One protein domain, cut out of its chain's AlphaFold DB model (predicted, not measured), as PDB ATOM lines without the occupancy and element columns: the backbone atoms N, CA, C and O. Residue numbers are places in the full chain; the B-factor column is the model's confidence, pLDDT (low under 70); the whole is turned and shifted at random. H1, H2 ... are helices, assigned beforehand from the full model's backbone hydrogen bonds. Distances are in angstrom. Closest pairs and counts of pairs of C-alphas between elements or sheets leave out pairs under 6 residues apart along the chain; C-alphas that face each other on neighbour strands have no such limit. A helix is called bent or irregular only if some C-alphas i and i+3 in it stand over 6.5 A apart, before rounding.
ATOM      1  N   ASP A  92      18.779  19.436  11.850       87.56
ATOM      2  CA  ASP A  92      18.461  19.455  13.278       87.56
ATOM      3  C   ASP A  92      18.884  20.789  13.920       87.56
ATOM      4  O   ASP A  92      19.969  21.319  13.648       87.56
ATOM      5  N   SER A  93      18.031  21.316  14.804       86.25
ATOM      6  CA  SER A  93      18.213  22.606  15.482       86.25
ATOM      7  C   SER A  93      19.499  22.695  16.309       86.25
ATOM      8  O   SER A  93      20.130  23.746  16.390       86.25
ATOM      9  N   LEU A  94      19.949  21.597  16.923       89.00
ATOM     10  CA  LEU A  94      21.192  21.604  17.692       89.00
ATOM     11  C   LEU A  94      22.401  21.818  16.776       89.00
ATOM     12  O   LEU A  94      23.337  22.530  17.136       89.00
ATOM     13  N   LEU A  95      22.399  21.207  15.591       90.94
ATOM     14  CA  LEU A  95      23.487  21.352  14.624       90.94
ATOM     15  C   LEU A  95      23.499  22.764  14.022       90.94
ATOM     16  O   LEU A  95      24.564  23.383  13.957       90.94
ATOM     17  N   ARG A  96      22.321  23.302  13.686       91.62
ATOM     18  CA  ARG A  96      22.131  24.698  13.260       91.62
ATOM     19  C   ARG A  96      22.646  25.693  14.297       91.62
ATOM     20  O   ARG A  96      23.449  26.562  13.953       91.62
ATOM     21  N   LEU A  97      22.293  25.503  15.570       89.88
ATOM     22  CA  LEU A  97      22.820  26.281  16.695       89.88
ATOM     23  C   LEU A  97      24.352  26.239  16.748       89.88
ATOM     24  O   LEU A  97      24.990  27.280  16.894       89.88
ATOM     25  N   ILE A  98      24.964  25.060  16.604       91.88
ATOM     26  CA  ILE A  98      26.427  24.922  16.662       91.88
ATOM     27  C   ILE A  98      27.107  25.629  15.480       91.88
ATOM     28  O   ILE A  98      28.157  26.254  15.669       91.88
ATOM     29  N   ILE A  99      26.544  25.542  14.271       94.62
ATOM     30  CA  ILE A  99      27.042  26.267  13.091       94.62
ATOM     31  C   ILE A  99      26.951  27.773  13.349       94.62
ATOM     32  O   ILE A  99      27.950  28.486  13.230       94.62
ATOM     33  N   PHE A 100      25.783  28.236  13.794       93.88
ATOM     34  CA  PHE A 100      25.526  29.638  14.093       93.88
ATOM     35  C   PHE A 100      26.468  30.186  15.171       93.88
ATOM     36  O   PHE A 100      27.118  31.213  14.966       93.88
ATOM     37  N   GLU A 101      26.625  29.472  16.286       92.88
ATOM     38  CA  GLU A 101      27.573  29.799  17.354       92.88
ATOM     39  C   GLU A 101      29.015  29.849  16.833       92.88
ATOM     40  O   GLU A 101      29.759  30.779  17.156       92.88
ATOM     41  N   SER A 102      29.419  28.889  15.996       94.12
ATOM     42  CA  SER A 102      30.777  28.837  15.437       94.12
ATOM     43  C   SER A 102      31.096  30.073  14.593       94.12
ATOM     44  O   SER A 102      32.218  30.582  14.653       94.12
ATOM     45  N   VAL A 103      30.110  30.595  13.854       95.44
ATOM     46  CA  VAL A 103      30.250  31.833  13.076       95.44
ATOM     47  C   VAL A 103      30.177  33.070  13.976       95.44
ATOM     48  O   VAL A 103      31.017  33.963  13.864       95.44
ATOM     49  N   MET A 104      29.232  33.125  14.915       94.56
ATOM     50  CA  MET A 104      29.040  34.280  15.806       94.56
ATOM     51  C   MET A 104      30.175  34.490  16.811       94.56
ATOM     52  O   MET A 104      30.378  35.602  17.306       94.56
ATOM     53  N   THR A 105      30.931  33.438  17.119       94.19
ATOM     54  CA  THR A 105      32.133  33.501  17.962       94.19
ATOM     55  C   THR A 105      33.418  33.687  17.153       94.19
ATOM     56  O   THR A 105      34.490  33.868  17.735       94.19
ATOM     57  N   ASN A 106      33.336  33.696  15.818       95.56
ATOM     58  CA  ASN A 106      34.497  33.874  14.960       95.56
ATOM     59  C   ASN A 106      35.112  35.280  15.141       95.56
ATOM     60  O   ASN A 106      34.394  36.281  15.035       95.56
ATOM     61  N   PRO A 107      36.439  35.403  15.354       95.06
ATOM     62  CA  PRO A 107      37.107  36.691  15.529       95.06
ATOM     63  C   PRO A 107      36.861  37.696  14.399       95.06
ATOM     64  O   PRO A 107      36.833  38.897  14.664       95.06
ATOM     65  N   VAL A 108      36.681  37.233  13.157       94.31
ATOM     66  CA  VAL A 108      36.370  38.096  12.008       94.31
ATOM     67  C   VAL A 108      35.019  38.770  12.203       94.31
ATOM     68  O   VAL A 108      34.914  39.983  12.023       94.31
ATOM     69  N   VAL A 109      34.002  38.010  12.616       94.62
ATOM     70  CA  VAL A 109      32.655  38.526  12.881       94.62
ATOM     71  C   VAL A 109      32.681  39.427  14.109       94.62
ATOM     72  O   VAL A 109      32.294  40.586  14.013       94.62
ATOM     73  N   VAL A 110      33.232  38.960  15.233       93.94
ATOM     74  CA  VAL A 110      33.275  39.723  16.494       93.94
ATOM     75  C   VAL A 110      33.941  41.092  16.317       93.94
ATOM     76  O   VAL A 110      33.437  42.095  16.822       93.94
ATOM     77  N   ARG A 111      35.034  41.182  15.544       94.06
ATOM     78  CA  ARG A 111      35.706  42.468  15.278       94.06
ATOM     79  C   ARG A 111      34.827  43.464  14.531       94.06
ATOM     80  O   ARG A 111      34.941  44.658  14.804       94.06
ATOM     81  N   ARG A 112      33.938  43.014  13.636       93.44
ATOM     82  CA  ARG A 112      33.011  43.908  12.914       93.44
ATOM     83  C   ARG A 112      32.074  44.650  13.872       93.44
ATOM     84  O   ARG A 112      31.689  45.777  13.588       93.44
ATOM     85  N   TYR A 113      31.776  44.055  15.028       92.56
ATOM     86  CA  TYR A 113      30.891  44.614  16.053       92.56
ATOM     87  C   TYR A 113      31.623  45.424  17.133       92.56
ATOM     88  O   TYR A 113      30.976  45.961  18.026       92.56
ATOM     89  N   SER A 114      32.952  45.554  17.061       88.44
ATOM     90  CA  SER A 114      33.762  46.203  18.108       88.44
ATOM     91  C   SER A 114      33.408  47.673  18.374       88.44
ATOM     92  O   SER A 114      33.615  48.156  19.483       88.44
ATOM     93  N   ASN A 115      32.842  48.367  17.383       85.44
ATOM     94  CA  ASN A 115      32.438  49.772  17.495       85.44
ATOM     95  C   ASN A 115      30.973  49.964  17.924       85.44
ATOM     96  O   ASN A 115      30.530  51.101  18.069       85.44
ATOM     97  N   ILE A 116      30.199  48.888  18.099       84.94
ATOM     98  CA  ILE A 116      28.792  49.000  18.487       84.94
ATOM     99  C   ILE A 116      28.708  49.143  20.003       84.94
ATOM    100  O   ILE A 116      29.026  48.221  20.752       84.94
ATOM    101  N   HIS A 117      28.242  50.301  20.467       74.56
ATOM    102  CA  HIS A 117      28.016  50.521  21.889       74.56
ATOM    103  C   HIS A 117      26.897  49.614  22.428       74.56
ATOM    104  O   HIS A 117      25.799  49.528  21.872       74.56
ATOM    105  N   GLU A 118      27.158  48.967  23.569       70.88
ATOM    106  CA  GLU A 118      26.246  48.010  24.220       70.88
ATOM    107  C   GLU A 118      24.888  48.601  24.626       70.88
ATOM    108  O   GLU A 118      23.958  47.860  24.924       70.88
ATOM    109  N   GLN A 119      24.758  49.927  24.628       65.06
ATOM    110  CA  GLN A 119      23.550  50.632  25.062       65.06
ATOM    111  C   GLN A 119      22.709  51.174  23.903       65.06
ATOM    112  O   GLN A 119      21.596  51.635  24.129       65.06
ATOM    113  N   TRP A 120      23.207  51.145  22.665       72.56
ATOM    114  CA  TRP A 120      22.493  51.722  21.522       72.56
ATOM    115  C   TRP A 120      21.772  50.648  20.721       72.56
ATOM    116  O   TRP A 120      22.403  49.709  20.237       72.56
ATOM    117  N   ALA A 121      20.454  50.787  20.588       76.12
ATOM    118  CA  ALA A 121      19.679  49.987  19.651       76.12
ATOM    119  C   ALA A 121      20.025  50.447  18.230       76.12
ATOM    120  O   ALA A 121      19.642  51.537  17.811       76.12
ATOM    121  N   VAL A 122      20.797  49.627  17.521       86.44
ATOM    122  CA  VAL A 122      21.080  49.799  16.095       86.44
ATOM    123  C   VAL A 122      20.074  48.932  15.333       86.44
ATOM    124  O   VAL A 122      19.927  47.761  15.701       86.44
ATOM    125  N   PRO A 123      19.369  49.467  14.319       89.25
ATOM    126  CA  PRO A 123      18.493  48.667  13.465       89.25
ATOM    127  C   PRO A 123      19.223  47.441  12.908       89.25
ATOM    128  O   PRO A 123      20.414  47.510  12.597       89.25
ATOM    129  N   LEU A 124      18.523  46.314  12.773       91.81
ATOM    130  CA  LEU A 124      19.106  45.053  12.294       91.81
ATOM    131  C   LEU A 124      19.771  45.224  10.912       91.81
ATOM    132  O   LEU A 124      20.838  44.673  10.638       91.81
ATOM    133  N   GLU A 125      19.180  46.062  10.068       93.12
ATOM    134  CA  GLU A 125      19.632  46.440   8.732       93.12
ATOM    135  C   GLU A 125      20.885  47.322   8.751       93.12
ATOM    136  O   GLU A 125      21.629  47.344   7.775       93.12
ATOM    137  N   GLU A 126      21.161  48.020   9.848       92.62
ATOM    138  CA  GLU A 126      22.340  48.879  10.002       92.62
ATOM    139  C   GLU A 126      23.499  48.173  10.718       92.62
ATOM    140  O   GLU A 126      24.619  48.688  10.758       92.62
ATOM    141  N   LEU A 127      23.263  46.977  11.266       93.88
ATOM    142  CA  LEU A 127      24.334  46.159  11.826       93.88
ATOM    143  C   LEU A 127      25.358  45.763  10.745       93.88
ATOM    144  O   LEU A 127      25.008  45.647   9.566       93.88
ATOM    145  N   PRO A 128      26.627  45.512  11.127       94.56
ATOM    146  CA  PRO A 128      27.659  45.099  10.188       94.56
ATOM    147  C   PRO A 128      27.214  43.897   9.339       94.56
ATOM    148  O   PRO A 128      26.706  42.922   9.896       94.56
ATOM    149  N   PRO A 129      27.421  43.924   8.010       93.06
ATOM    150  CA  PRO A 129      27.016  42.824   7.146       93.06
ATOM    151  C   PRO A 129      27.826  41.569   7.484       93.06
ATOM    152  O   PRO A 129      29.060  41.604   7.530       93.06
ATOM    153  N   CYS A 130      27.133  40.466   7.738       94.44
ATOM    154  CA  CYS A 130      27.692  39.140   7.980       94.44
ATOM    155  C   CYS A 130      26.603  38.082   7.769       94.44
ATOM    156  O   CYS A 130      25.416  38.398   7.893       94.44
ATOM    157  N   TRP A 131      27.017  36.838   7.524       95.75
ATOM    158  CA  TRP A 131      26.100  35.716   7.338       95.75
ATOM    159  C   TRP A 131      25.006  35.615   8.427       95.75
ATOM    160  O   TRP A 131      23.835  35.650   8.060       95.75
ATOM    161  N   PRO A 132      25.302  35.646   9.748       94.75
ATOM    162  CA  PRO A 132      24.254  35.550  10.772       94.75
ATOM    163  C   PRO A 132      23.205  36.669  10.698       94.75
ATOM    164  O   PRO A 132      22.018  36.420  10.881       94.75
ATOM    165  N   ARG A 133      23.619  37.907  10.388       94.88
ATOM    166  CA  ARG A 133      22.689  39.031  10.194       94.88
ATOM    167  C   ARG A 133      21.806  38.793   8.974       94.88
ATOM    168  O   ARG A 133      20.608  39.048   9.041       94.88
ATOM    169  N   ASN A 134      22.407  38.362   7.866       94.62
ATOM    170  CA  ASN A 134      21.702  38.136   6.607       94.62
ATOM    171  C   ASN A 134      20.687  36.993   6.746       94.62
ATOM    172  O   ASN A 134      19.556  37.152   6.299       94.62
ATOM    173  N   LEU A 135      21.050  35.917   7.451       93.06
ATOM    174  CA  LEU A 135      20.154  34.817   7.804       93.06
ATOM    175  C   LEU A 135      18.946  35.314   8.611       93.06
ATOM    176  O   LEU A 135      17.803  35.055   8.245       93.06
ATOM    177  N   VAL A 136      19.182  36.083   9.682       93.12
ATOM    178  CA  VAL A 136      18.092  36.633  10.506       93.12
ATOM    179  C   VAL A 136      17.191  37.546   9.674       93.12
ATOM    180  O   VAL A 136      15.975  37.404   9.739       93.12
ATOM    181  N   LEU A 137      17.770  38.451   8.872       92.94
ATOM    182  CA  LEU A 137      17.007  39.321   7.972       92.94
ATOM    183  C   LEU A 137      16.179  38.511   6.978       92.94
ATOM    184  O   LEU A 137      15.008  38.810   6.803       92.94
ATOM    185  N   HIS A 138      16.732  37.467   6.366       90.38
ATOM    186  CA  HIS A 138      15.974  36.618   5.452       90.38
ATOM    187  C   HIS A 138      14.724  36.030   6.125       90.38
ATOM    188  O   HIS A 138      13.637  36.087   5.553       90.38
ATOM    189  N   LEU A 139      14.855  35.561   7.370       89.06
ATOM    190  CA  LEU A 139      13.748  34.980   8.129       89.06
ATOM    191  C   LEU A 139      12.677  36.005   8.526       89.06
ATOM    192  O   LEU A 139      11.493  35.694   8.450       89.06
ATOM    193  N   VAL A 140      13.061  37.222   8.933       89.50
ATOM    194  CA  VAL A 140      12.095  38.243   9.397       89.50
ATOM    195  C   VAL A 140      11.598  39.190   8.303       89.50
ATOM    196  O   VAL A 140      10.577  39.855   8.487       89.50
ATOM    197  N   SER A 141      12.315  39.284   7.181       84.81
ATOM    198  CA  SER A 141      11.978  40.124   6.026       84.81
ATOM    199  C   SER A 141      11.305  39.348   4.897       84.81
ATOM    200  O   SER A 141      10.904  39.979   3.922       84.81
ATOM    201  N   ALA A 142      11.192  38.017   4.984       67.38
ATOM    202  CA  ALA A 142      10.461  37.217   4.009       67.38
ATOM    203  C   ALA A 142       9.010  37.715   3.909       67.38
ATOM    204  O   ALA A 142       8.141  37.344   4.698       67.38
ATOM    205  N   GLU A 143       8.746  38.581   2.923       52.62
ATOM    206  CA  GLU A 143       7.390  38.931   2.525       52.62
ATOM    207  C   GLU A 143       6.642  37.623   2.228       52.62
ATOM    208  O   GLU A 143       7.232  36.714   1.631       52.62
ATOM    209  N   PRO A 144       5.361  37.482   2.617       47.62
ATOM    210  CA  PRO A 144       4.574  36.310   2.261       47.62
ATOM    211  C   PRO A 144       4.574  36.183   0.736       47.62
ATOM    212  O   PRO A 144       3.892  36.929   0.033       47.62
ATOM    213  N   ALA A 145       5.400  35.270   0.223       38.56
ATOM    214  CA  ALA A 145       5.617  35.087  -1.198       38.56
ATOM    215  C   ALA A 145       4.284  34.747  -1.871       38.56
ATOM    216  O   ALA A 145       3.799  33.619  -1.787       38.56
ATOM    217  N   ARG A 153       1.218  30.769   6.763       49.19
ATOM    218  CA  ARG A 153       2.689  30.975   6.770       49.19
ATOM    219  C   ARG A 153       3.339  31.808   7.892       49.19
ATOM    220  O   ARG A 153       4.485  31.501   8.202       49.19
ATOM    221  N   PRO A 154       2.712  32.818   8.533       53.22
ATOM    222  CA  PRO A 154       3.435  33.631   9.521       53.22
ATOM    223  C   PRO A 154       3.909  32.826  10.746       53.22
ATOM    224  O   PRO A 154       4.913  33.170  11.362       53.22
ATOM    225  N   THR A 155       3.219  31.731  11.072       58.75
ATOM    226  CA  THR A 155       3.520  30.878  12.229       58.75
ATOM    227  C   THR A 155       4.696  29.922  11.996       58.75
ATOM    228  O   THR A 155       5.299  29.467  12.963       58.75
ATOM    229  N   GLU A 156       5.044  29.608  10.741       68.81
ATOM    230  CA  GLU A 156       6.088  28.616  10.424       68.81
ATOM    231  C   GLU A 156       7.508  29.149  10.672       68.81
ATOM    232  O   GLU A 156       8.407  28.371  10.974       68.81
ATOM    233  N   GLN A 157       7.707  30.470  10.609       78.00
ATOM    234  CA  GLN A 157       9.017  31.113  10.793       78.00
ATOM    235  C   GLN A 157       9.354  31.398  12.261       78.00
ATOM    236  O   GLN A 157      10.526  31.497  12.621       78.00
ATOM    237  N   LEU A 158       8.340  31.532  13.127       83.94
ATOM    238  CA  LEU A 158       8.551  31.855  14.540       83.94
ATOM    239  C   LEU A 158       9.454  30.834  15.259       83.94
ATOM    240  O   LEU A 158      10.332  31.290  15.989       83.94
ATOM    241  N   PRO A 159       9.321  29.505  15.063       88.25
ATOM    242  CA  PRO A 159      10.234  28.529  15.658       88.25
ATOM    243  C   PRO A 159      11.704  28.768  15.296       88.25
ATOM    244  O   PRO A 159      12.547  28.752  16.189       88.25
ATOM    245  N   GLU A 160      12.011  29.051  14.027       88.31
ATOM    246  CA  GLU A 160      13.390  29.277  13.572       88.31
ATOM    247  C   GLU A 160      13.950  30.612  14.083       88.31
ATOM    248  O   GLU A 160      15.077  30.678  14.574       88.31
ATOM    249  N   VAL A 161      13.150  31.684  14.056       91.56
ATOM    250  CA  VAL A 161      13.556  32.979  14.631       91.56
ATOM    251  C   VAL A 161      13.772  32.865  16.143       91.56
ATOM    252  O   VAL A 161      14.708  33.456  16.685       91.56
ATOM    253  N   LEU A 162      12.929  32.094  16.833       91.38
ATOM    254  CA  LEU A 162      13.058  31.832  18.262       91.38
ATOM    255  C   LEU A 162      14.331  31.032  18.564       91.38
ATOM    256  O   LEU A 162      15.074  31.400  19.474       91.38
ATOM    257  N   GLU A 163      14.618  29.991  17.779       90.31
ATOM    258  CA  GLU A 163      15.861  29.216  17.856       90.31
ATOM    259  C   GLU A 163      17.088  30.130  17.730       90.31
ATOM    260  O   GLU A 163      17.980  30.094  18.584       90.31
ATOM    261  N   LEU A 164      17.113  31.025  16.738       92.12
ATOM    262  CA  LEU A 164      18.204  31.990  16.571       92.12
ATOM    263  C   LEU A 164      18.278  33.006  17.716       92.12
ATOM    264  O   LEU A 164      19.373  33.342  18.166       92.12
ATOM    265  N   ALA A 165      17.146  33.476  18.240       93.62
ATOM    266  CA  ALA A 165      17.134  34.393  19.379       93.62
ATOM    267  C   ALA A 165      17.737  33.750  20.638       93.62
ATOM    268  O   ALA A 165      18.556  34.374  21.320       93.62
ATOM    269  N   PHE A 166      17.402  32.487  20.915       91.19
ATOM    270  CA  PHE A 166      18.022  31.721  21.996       91.19
ATOM    271  C   PHE A 166      19.498  31.438  21.734       91.19
ATOM    272  O   PHE A 166      20.306  31.559  22.654       91.19
ATOM    273  N   SER A 167      19.866  31.151  20.485       90.69
ATOM    274  CA  SER A 167      21.262  30.991  20.069       90.69
ATOM    275  C   SER A 167      22.077  32.247  20.383       90.69
ATOM    276  O   SER A 167      23.133  32.180  21.010       90.69
ATOM    277  N   LEU A 168      21.560  33.420  20.010       94.25
ATOM    278  CA  LEU A 168      22.186  34.712  20.289       94.25
ATOM    279  C   LEU A 168      22.309  34.973  21.795       94.25
ATOM    280  O   LEU A 168      23.357  35.435  22.254       94.25
ATOM    281  N   LEU A 169      21.271  34.651  22.569       91.62
ATOM    282  CA  LEU A 169      21.293  34.790  24.023       91.62
ATOM    283  C   LEU A 169      22.338  33.864  24.670       91.62
ATOM    284  O   LEU A 169      23.090  34.313  25.533       91.62
ATOM    285  N   GLN A 170      22.427  32.608  24.220       88.94
ATOM    286  CA  GLN A 170      23.391  31.618  24.708       88.94
ATOM    287  C   GLN A 170      24.836  32.008  24.378       88.94
ATOM    288  O   GLN A 170      25.712  31.878  25.231       88.94
ATOM    289  N   VAL A 171      25.094  32.508  23.163       92.00
ATOM    290  CA  VAL A 171      26.426  32.993  22.768       92.00
ATOM    291  C   VAL A 171      26.843  34.189  23.626       92.00
ATOM    292  O   VAL A 171      28.002  34.283  24.030       92.00
ATOM    293  N   GLY A 172      25.922  35.123  23.885       90.00
ATOM    294  CA  GLY A 172      26.064  36.173  24.901       90.00
ATOM    295  C   GLY A 172      27.194  37.192  24.691       90.00
ATOM    296  O   GLY A 172      27.378  38.086  25.519       90.00
ATOM    297  N   ASN A 173      27.963  37.091  23.603       91.38
ATOM    298  CA  ASN A 173      29.012  38.051  23.275       91.38
ATOM    299  C   ASN A 173      28.412  39.367  22.738       91.38
ATOM    300  O   ASN A 173      27.238  39.434  22.370       91.38
ATOM    301  N   ALA A 174      29.216  40.431  22.669       90.06
ATOM    302  CA  ALA A 174      28.735  41.754  22.256       90.06
ATOM    303  C   ALA A 174      28.078  41.761  20.857       90.06
ATOM    304  O   ALA A 174      27.084  42.458  20.657       90.06
ATOM    305  N   ALA A 175      28.590  40.962  19.913       92.56
ATOM    306  CA  ALA A 175      28.018  40.838  18.573       92.56
ATOM    307  C   ALA A 175      26.641  40.161  18.609       92.56
ATOM    308  O   ALA A 175      25.685  40.662  18.017       92.56
ATOM    309  N   ALA A 176      26.523  39.066  19.362       94.12
ATOM    310  CA  ALA A 176      25.277  38.333  19.546       94.12
ATOM    311  C   ALA A 176      24.205  39.192  20.226       94.12
ATOM    312  O   ALA A 176      23.077  39.271  19.748       94.12
ATOM    313  N   LEU A 177      24.567  39.921  21.282       93.00
ATOM    314  CA  LEU A 177      23.636  40.809  21.977       93.00
ATOM    315  C   LEU A 177      23.236  42.027  21.135       93.00
ATOM    316  O   LEU A 177      22.103  42.494  21.234       93.00
ATOM    317  N   ALA A 178      24.132  42.562  20.301       93.44
ATOM    318  CA  ALA A 178      23.777  43.611  19.344       93.44
ATOM    319  C   ALA A 178      22.780  43.102  18.291       93.44
ATOM    320  O   ALA A 178      21.803  43.787  17.998       93.44
ATOM    321  N   MET A 179      22.988  41.890  17.776       94.38
ATOM    322  CA  MET A 179      22.078  41.261  16.819       94.38
ATOM    323  C   MET A 179      20.720  40.927  17.437       94.38
ATOM    324  O   MET A 179      19.697  41.234  16.834       94.38
ATOM    325  N   LEU A 180      20.699  40.392  18.661       94.94
ATOM    326  CA  LEU A 180      19.460  40.112  19.386       94.94
ATOM    327  C   LEU A 180      18.671  41.396  19.660       94.94
ATOM    328  O   LEU A 180      17.467  41.430  19.432       94.94
ATOM    329  N   ARG A 181      19.343  42.482  20.066       94.31
ATOM    330  CA  ARG A 181      18.713  43.808  20.176       94.31
ATOM    331  C   ARG A 181      18.115  44.273  18.853       94.31
ATOM    332  O   ARG A 181      16.970  44.713  18.835       94.31
ATOM    333  N   GLY A 182      18.876  44.164  17.762       93.50
ATOM    334  CA  GLY A 182      18.405  44.507  16.420       93.50
ATOM    335  C   GLY A 182      17.150  43.719  16.043       93.50
ATOM    336  O   GLY A 182      16.161  44.312  15.631       93.50
ATOM    337  N   LEU A 183      17.150  42.404  16.274       94.31
ATOM    338  CA  LEU A 183      16.010  41.517  16.030       94.31
ATOM    339  C   LEU A 183      14.778  41.886  16.877       94.31
ATOM    340  O   LEU A 183      13.670  41.964  16.354       94.31
ATOM    341  N   LEU A 184      14.957  42.157  18.174       93.50
ATOM    342  CA  LEU A 184      13.863  42.555  19.073       93.50
ATOM    343  C   LEU A 184      13.320  43.961  18.754       93.50
ATOM    344  O   LEU A 184      12.169  44.278  19.075       93.50
ATOM    345  N   ALA A 185      14.119  44.815  18.113       91.75
ATOM    346  CA  ALA A 185      13.708  46.136  17.641       91.75
ATOM    347  C   ALA A 185      13.081  46.114  16.233       91.75
ATOM    348  O   ALA A 185      12.284  47.001  15.916       91.75
ATOM    349  N   TYR A 186      13.412  45.113  15.413       92.00
ATOM    350  CA  TYR A 186      12.950  44.989  14.033       92.00
ATOM    351  C   TYR A 186      11.430  44.793  13.965       92.00
ATOM    352  O   TYR A 186      10.852  44.021  14.732       92.00
ATOM    353  N   GLN A 187      10.764  45.504  13.055       89.38
ATOM    354  CA  GLN A 187       9.306  45.463  12.924       89.38
ATOM    355  C   GLN A 187       8.886  44.317  12.002       89.38
ATOM    356  O   GLN A 187       9.047  44.396  10.789       89.38
ATOM    357  N   TRP A 188       8.308  43.267  12.584       88.81
ATOM    358  CA  TRP A 188       7.749  42.124  11.858       88.81
ATOM    359  C   TRP A 188       6.537  41.546  12.617       88.81
ATOM    360  O   TRP A 188       6.393  41.809  13.816       88.81
ATOM    361  N   PRO A 189       5.637  40.787  11.961       87.75
ATOM    362  CA  PRO A 189       4.335  40.426  12.535       87.75
ATOM    363  C   PRO A 189       4.385  39.718  13.897       87.75
ATOM    364  O   PRO A 189       3.580  40.041  14.768       87.75
ATOM    365  N   MET A 190       5.338  38.804  14.118       89.25
ATOM    366  CA  MET A 190       5.429  38.009  15.358       89.25
ATOM    367  C   MET A 190       6.398  38.610  16.394       89.25
ATOM    368  O   MET A 190       6.754  37.973  17.386       89.25
ATOM    369  N   ARG A 191       6.821  39.870  16.210       90.88
ATOM    370  CA  ARG A 191       7.761  40.559  17.111       90.88
ATOM    371  C   ARG A 191       7.309  40.544  18.575       90.88
ATOM    372  O   ARG A 191       8.121  40.322  19.468       90.88
ATOM    373  N   GLY A 192       6.026  40.810  18.830       91.75
ATOM    374  CA  GLY A 192       5.485  40.851  20.194       91.75
ATOM    375  C   GLY A 192       5.560  39.496  20.903       91.75
ATOM    376  O   GLY A 192       5.885  39.436  22.088       91.75
ATOM    377  N   GLU A 193       5.321  38.413  20.165       92.31
ATOM    378  CA  GLU A 193       5.414  37.039  20.666       92.31
ATOM    379  C   GLU A 193       6.864  36.673  20.981       92.31
ATOM    380  O   GLU A 193       7.142  36.171  22.069       92.31
ATOM    381  N   LEU A 194       7.802  37.024  20.093       92.69
ATOM    382  CA  LEU A 194       9.233  36.847  20.338       92.69
ATOM    383  C   LEU A 194       9.687  37.569  21.618       92.69
ATOM    384  O   LEU A 194      10.347  36.961  22.457       92.69
ATOM    385  N   ILE A 195       9.308  38.842  21.795       93.88
ATOM    386  CA  ILE A 195       9.645  39.617  23.002       93.88
ATOM    387  C   ILE A 195       9.107  38.925  24.259       93.88
ATOM    388  O   ILE A 195       9.841  38.774  25.234       93.88
ATOM    389  N   SER A 196       7.850  38.478  24.228       93.38
ATOM    390  CA  SER A 196       7.213  37.783  25.352       93.38
ATOM    391  C   SER A 196       7.941  36.484  25.715       93.38
ATOM    392  O   SER A 196       8.181  36.211  26.893       93.38
ATOM    393  N   LEU A 197       8.343  35.696  24.713       92.56
ATOM    394  CA  LEU A 197       9.059  34.436  24.918       92.56
ATOM    395  C   LEU A 197      10.470  34.660  25.470       92.56
ATOM    396  O   LEU A 197      10.865  33.975  26.413       92.56
ATOM    397  N   VAL A 198      11.204  35.644  24.941       91.56
ATOM    398  CA  VAL A 198      12.536  36.006  25.450       91.56
ATOM    399  C   VAL A 198      12.448  36.522  26.888       91.56
ATOM    400  O   VAL A 198      13.215  36.072  27.738       91.56
ATOM    401  N   ASP A 199      11.494  37.403  27.202       91.06
ATOM    402  CA  ASP A 199      11.316  37.914  28.569       91.06
ATOM    403  C   ASP A 199      10.905  36.805  29.548       91.06
ATOM    404  O   ASP A 199      11.430  36.713  30.658       91.06
ATOM    405  N   THR A 200      10.023  35.900  29.115       90.94
ATOM    406  CA  THR A 200       9.630  34.722  29.899       90.94
ATOM    407  C   THR A 200      10.827  33.818  30.179       90.94
ATOM    408  O   THR A 200      10.987  33.351  31.306       90.94
ATOM    409  N   ALA A 201      11.696  33.594  29.193       88.38
ATOM    410  CA  ALA A 201      12.894  32.788  29.387       88.38
ATOM    411  C   ALA A 201      13.881  33.429  30.373       88.38
ATOM    412  O   ALA A 201      14.449  32.726  31.209       88.38
ATOM    413  N   LEU A 202      14.040  34.758  30.338       88.75
ATOM    414  CA  LEU A 202      14.839  35.481  31.331       88.75
ATOM    415  C   LEU A 202      14.244  35.341  32.738       88.75
ATOM    416  O   LEU A 202      14.973  35.037  33.679       88.75
ATOM    417  N   LEU A 203      12.924  35.488  32.881       87.62
ATOM    418  CA  LEU A 203      12.213  35.304  34.153       87.62
ATOM    419  C   LEU A 203      12.341  33.880  34.712       87.62
ATOM    420  O   LEU A 203      12.404  33.694  35.926       87.62
ATOM    421  N   GLN A 204      12.344  32.875  33.836       87.06
ATOM    422  CA  GLN A 204      12.446  31.465  34.214       87.06
ATOM    423  C   GLN A 204      13.886  31.005  34.452       87.06
ATOM    424  O   GLN A 204      14.086  29.935  35.035       87.06
ATOM    425  N   SER A 205      14.885  31.785  34.030       82.81
ATOM    426  CA  SER A 205      16.284  31.477  34.308       82.81
ATOM    427  C   SER A 205      16.528  31.536  35.821       82.81
ATOM    428  O   SER A 205      16.403  32.570  36.480       82.81
ATOM    429  N   SER A 206      16.772  30.365  36.409       59.25
ATOM    430  CA  SER A 206      16.825  30.198  37.855       59.25
ATOM    431  C   SER A 206      18.012  30.957  38.446       59.25
ATOM    432  O   SER A 206      19.166  30.691  38.118       59.25
ATOM    433  N   GLY A 207      17.720  31.878  39.366       73.19
ATOM    434  CA  GLY A 207      18.735  32.549  40.178       73.19
ATOM    435  C   GLY A 207      19.067  33.987  39.789       73.19
ATOM    436  O   GLY A 207      19.904  34.563  40.472       73.19
ATOM    437  N   LEU A 208      18.416  34.577  38.779       78.56
ATOM    438  CA  LEU A 208      18.553  36.017  38.544       78.56
ATOM    439  C   LEU A 208      17.813  36.814  39.622       78.56
ATOM    440  O   LEU A 208      16.606  36.649  39.828       78.56
ATOM    441  N   GLU A 209      18.521  37.721  40.288       87.00
ATOM    442  CA  GLU A 209      17.882  38.726  41.133       87.00
ATOM    443  C   GLU A 209      17.104  39.737  40.272       87.00
ATOM    444  O   GLU A 209      17.422  39.975  39.106       87.00
ATOM    445  N   ALA A 210      16.105  40.414  40.854       84.56
ATOM    446  CA  ALA A 210      15.314  41.422  40.135       84.56
ATOM    447  C   ALA A 210      16.190  42.520  39.492       84.56
ATOM    448  O   ALA A 210      15.899  43.000  38.399       84.56
ATOM    449  N   SER A 211      17.298  42.876  40.149       86.88
ATOM    450  CA  SER A 211      18.255  43.862  39.642       86.88
ATOM    451  C   SER A 211      19.054  43.369  38.426       86.88
ATOM    452  O   SER A 211      19.440  44.179  37.581       86.88
ATOM    453  N   GLU A 212      19.289  42.061  38.309       88.06
ATOM    454  CA  GLU A 212      19.989  41.441  37.180       88.06
ATOM    455  C   GLU A 212      19.051  41.272  35.987       88.06
ATOM    456  O   GLU A 212      19.438  41.540  34.849       88.06
ATOM    457  N   LEU A 213      17.794  40.908  36.245       88.38
ATOM    458  CA  LEU A 213      16.752  40.852  35.224       88.38
ATOM    459  C   LEU A 213      16.555  42.217  34.548       88.38
ATOM    460  O   LEU A 213      16.521  42.303  33.321       88.38
ATOM    461  N   ASP A 214      16.486  43.297  35.329       89.50
ATOM    462  CA  ASP A 214      16.368  44.655  34.788       89.50
ATOM    463  C   ASP A 214      17.601  45.061  33.969       89.50
ATOM    464  O   ASP A 214      17.475  45.732  32.940       89.50
ATOM    465  N   GLN A 215      18.801  44.637  34.382       89.06
ATOM    466  CA  GLN A 215      20.016  44.848  33.594       89.06
ATOM    467  C   GLN A 215      19.942  44.112  32.257       89.06
ATOM    468  O   GLN A 215      20.235  44.714  31.224       89.06
ATOM    469  N   TRP A 216      19.506  42.851  32.245       89.62
ATOM    470  CA  TRP A 216      19.320  42.088  31.013       89.62
ATOM    471  C   TRP A 216      18.293  42.728  30.087       89.62
ATOM    472  O   TRP A 216      18.587  42.950  28.915       89.62
ATOM    473  N   ARG A 217      17.133  43.123  30.614       90.69
ATOM    474  CA  ARG A 217      16.104  43.816  29.833       90.69
ATOM    475  C   ARG A 217      16.622  45.108  29.205       90.69
ATOM    476  O   ARG A 217      16.405  45.325  28.017       90.69
ATOM    477  N   ARG A 218      17.383  45.924  29.946       89.81
ATOM    478  CA  ARG A 218      18.039  47.126  29.392       89.81
ATOM    479  C   ARG A 218      19.069  46.779  28.318       89.81
ATOM    480  O   ARG A 218      19.087  47.412  27.268       89.81
ATOM    481  N   ARG A 219      19.900  45.753  28.542       88.31
ATOM    482  CA  ARG A 219      20.880  45.269  27.550       88.31
ATOM    483  C   ARG A 219      20.226  44.718  26.286       88.31
ATOM    484  O   ARG A 219      20.883  44.689  25.256       88.31
ATOM    485  N   LEU A 220      18.964  44.297  26.354       89.75
ATOM    486  CA  LEU A 220      18.175  43.837  25.211       89.75
ATOM    487  C   LEU A 220      17.246  44.915  24.628       89.75
ATOM    488  O   LEU A 220      16.589  44.657  23.625       89.75
ATOM    489  N   GLY A 221      17.213  46.124  25.202       87.38
ATOM    490  CA  GLY A 221      16.339  47.210  24.743       87.38
ATOM    491  C   GLY A 221      14.849  46.955  24.995       87.38
ATOM    492  O   GLY A 221      14.010  47.424  24.230       87.38
ATOM    493  N   LEU A 222      14.521  46.182  26.035       86.75
ATOM    494  CA  LEU A 222      13.148  45.859  26.445       86.75
ATOM    495  C   LEU A 222      12.570  46.848  27.477       86.75
ATOM    496  O   LEU A 222      11.381  46.773  27.783       86.75
ATOM    497  N   LEU A 223      13.403  47.747  28.017       83.38
ATOM    498  CA  LEU A 223      13.064  48.802  28.983       83.38
ATOM    499  C   LEU A 223      13.563  50.167  28.510       83.38
ATOM    500  O   LEU A 223      14.653  50.196  27.892       83.38
TER     501      LEU A 223
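This is residues 92 to 145 and 153 to 223 of the 223 residues of an uncharacterized protein of Streptomyces sp. 1331.2 (UniProt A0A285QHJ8). H4, the longest helix, lies in the core with H3 and H5 beside it, the three making an up-and-down bundle, each running against the one before it, with centres in a triangle; H3 and H5 are close but not clearly touching. H1 crosses H4 on the outside of this bundle, the short H2 sits by the start of H5, and H6 and H7 form a hairpin that extends from the bundle, with H6 packed on H4 and H5. The printed part has 125 residues with seven named helices, H1 to H7 in chain order, and no named strand, an all-helix class. It is compact, with a radius of gyration of the C-alphas of 14.0 A and spans of 43 by 34 by 27 A.

H4, residues 154 to 171, measures 26.5 A from C-alpha 154 at (3.435, 33.631, 9.521) to C-alpha 171 at (26.426, 32.993, 22.768). It is irregular, but only just: C-alphas 156 and 159 are 6.7 A apart. H3 is residues 131 to 141, 14.9 A, and H5 is residues 174 to 185, 16.3 A. H1 is residues 93 to 104, 15.9 A, beginning at C-alpha 93 at (18.213, 22.606, 15.482). H2 is residues 107 to 112, 8.7 A. H6 is residues 191 to 204, 19.9 A. H7 is residues 210 to 219, 14.3 A, ending at C-alpha 219 at (20.880, 45.269, 27.550).

H4 is the hub, touching four helices. With H5 it forms a helical hairpin at a shallow tilt of 28 degrees; the closest C-alphas, of Leu 168 and Ala 176, are 4.8 A apart. H3 touches H4 with opposite directions, at a shallow tilt of 30 degrees, Leu 139 and Gln 157 closest at 6.7 A between C-alphas. H1 touches H4 at a steep tilt of 53 degrees, the C-alphas of Leu 97 and Ser 167 being closest at 6.0 A. H6 touches H4 with residues 194 to 198 alone, at a steep tilt of 42 degrees; the C-alphas of Leu 162 and Leu 194 are closest at 6.6 A. H6 and H7 form a helical hairpin at 33 degrees, a shallow tilt only just short of steep, with C-alphas of Leu 202 and Leu 213 closest at 6.9 A. H2 and H5 only just touch, with 3 pairs of C-alphas within 8 A, Val 110 and Ala 175 closest at 5.8 A. H4 and H7 are apart. Every O i to N i+4 pair is within hydrogen-bond range in H1, H3, H5, H6 and H7, against 1 of 2 in H2 and 11 of 14 in H4.

The C-alphas of Ala 145 and Glu 209 are farthest apart, 44.2 A. Residues 146 to 152 are not printed; C-alphas 145 and 153 are 9.4 A apart across the cut. The link from H2 to H3, residues 113 to 130, is long. Mean pLDDT of the printed part is 87.3; residue 119, residues 142 to 145, residues 153 to 156 and residue 206 are under 70.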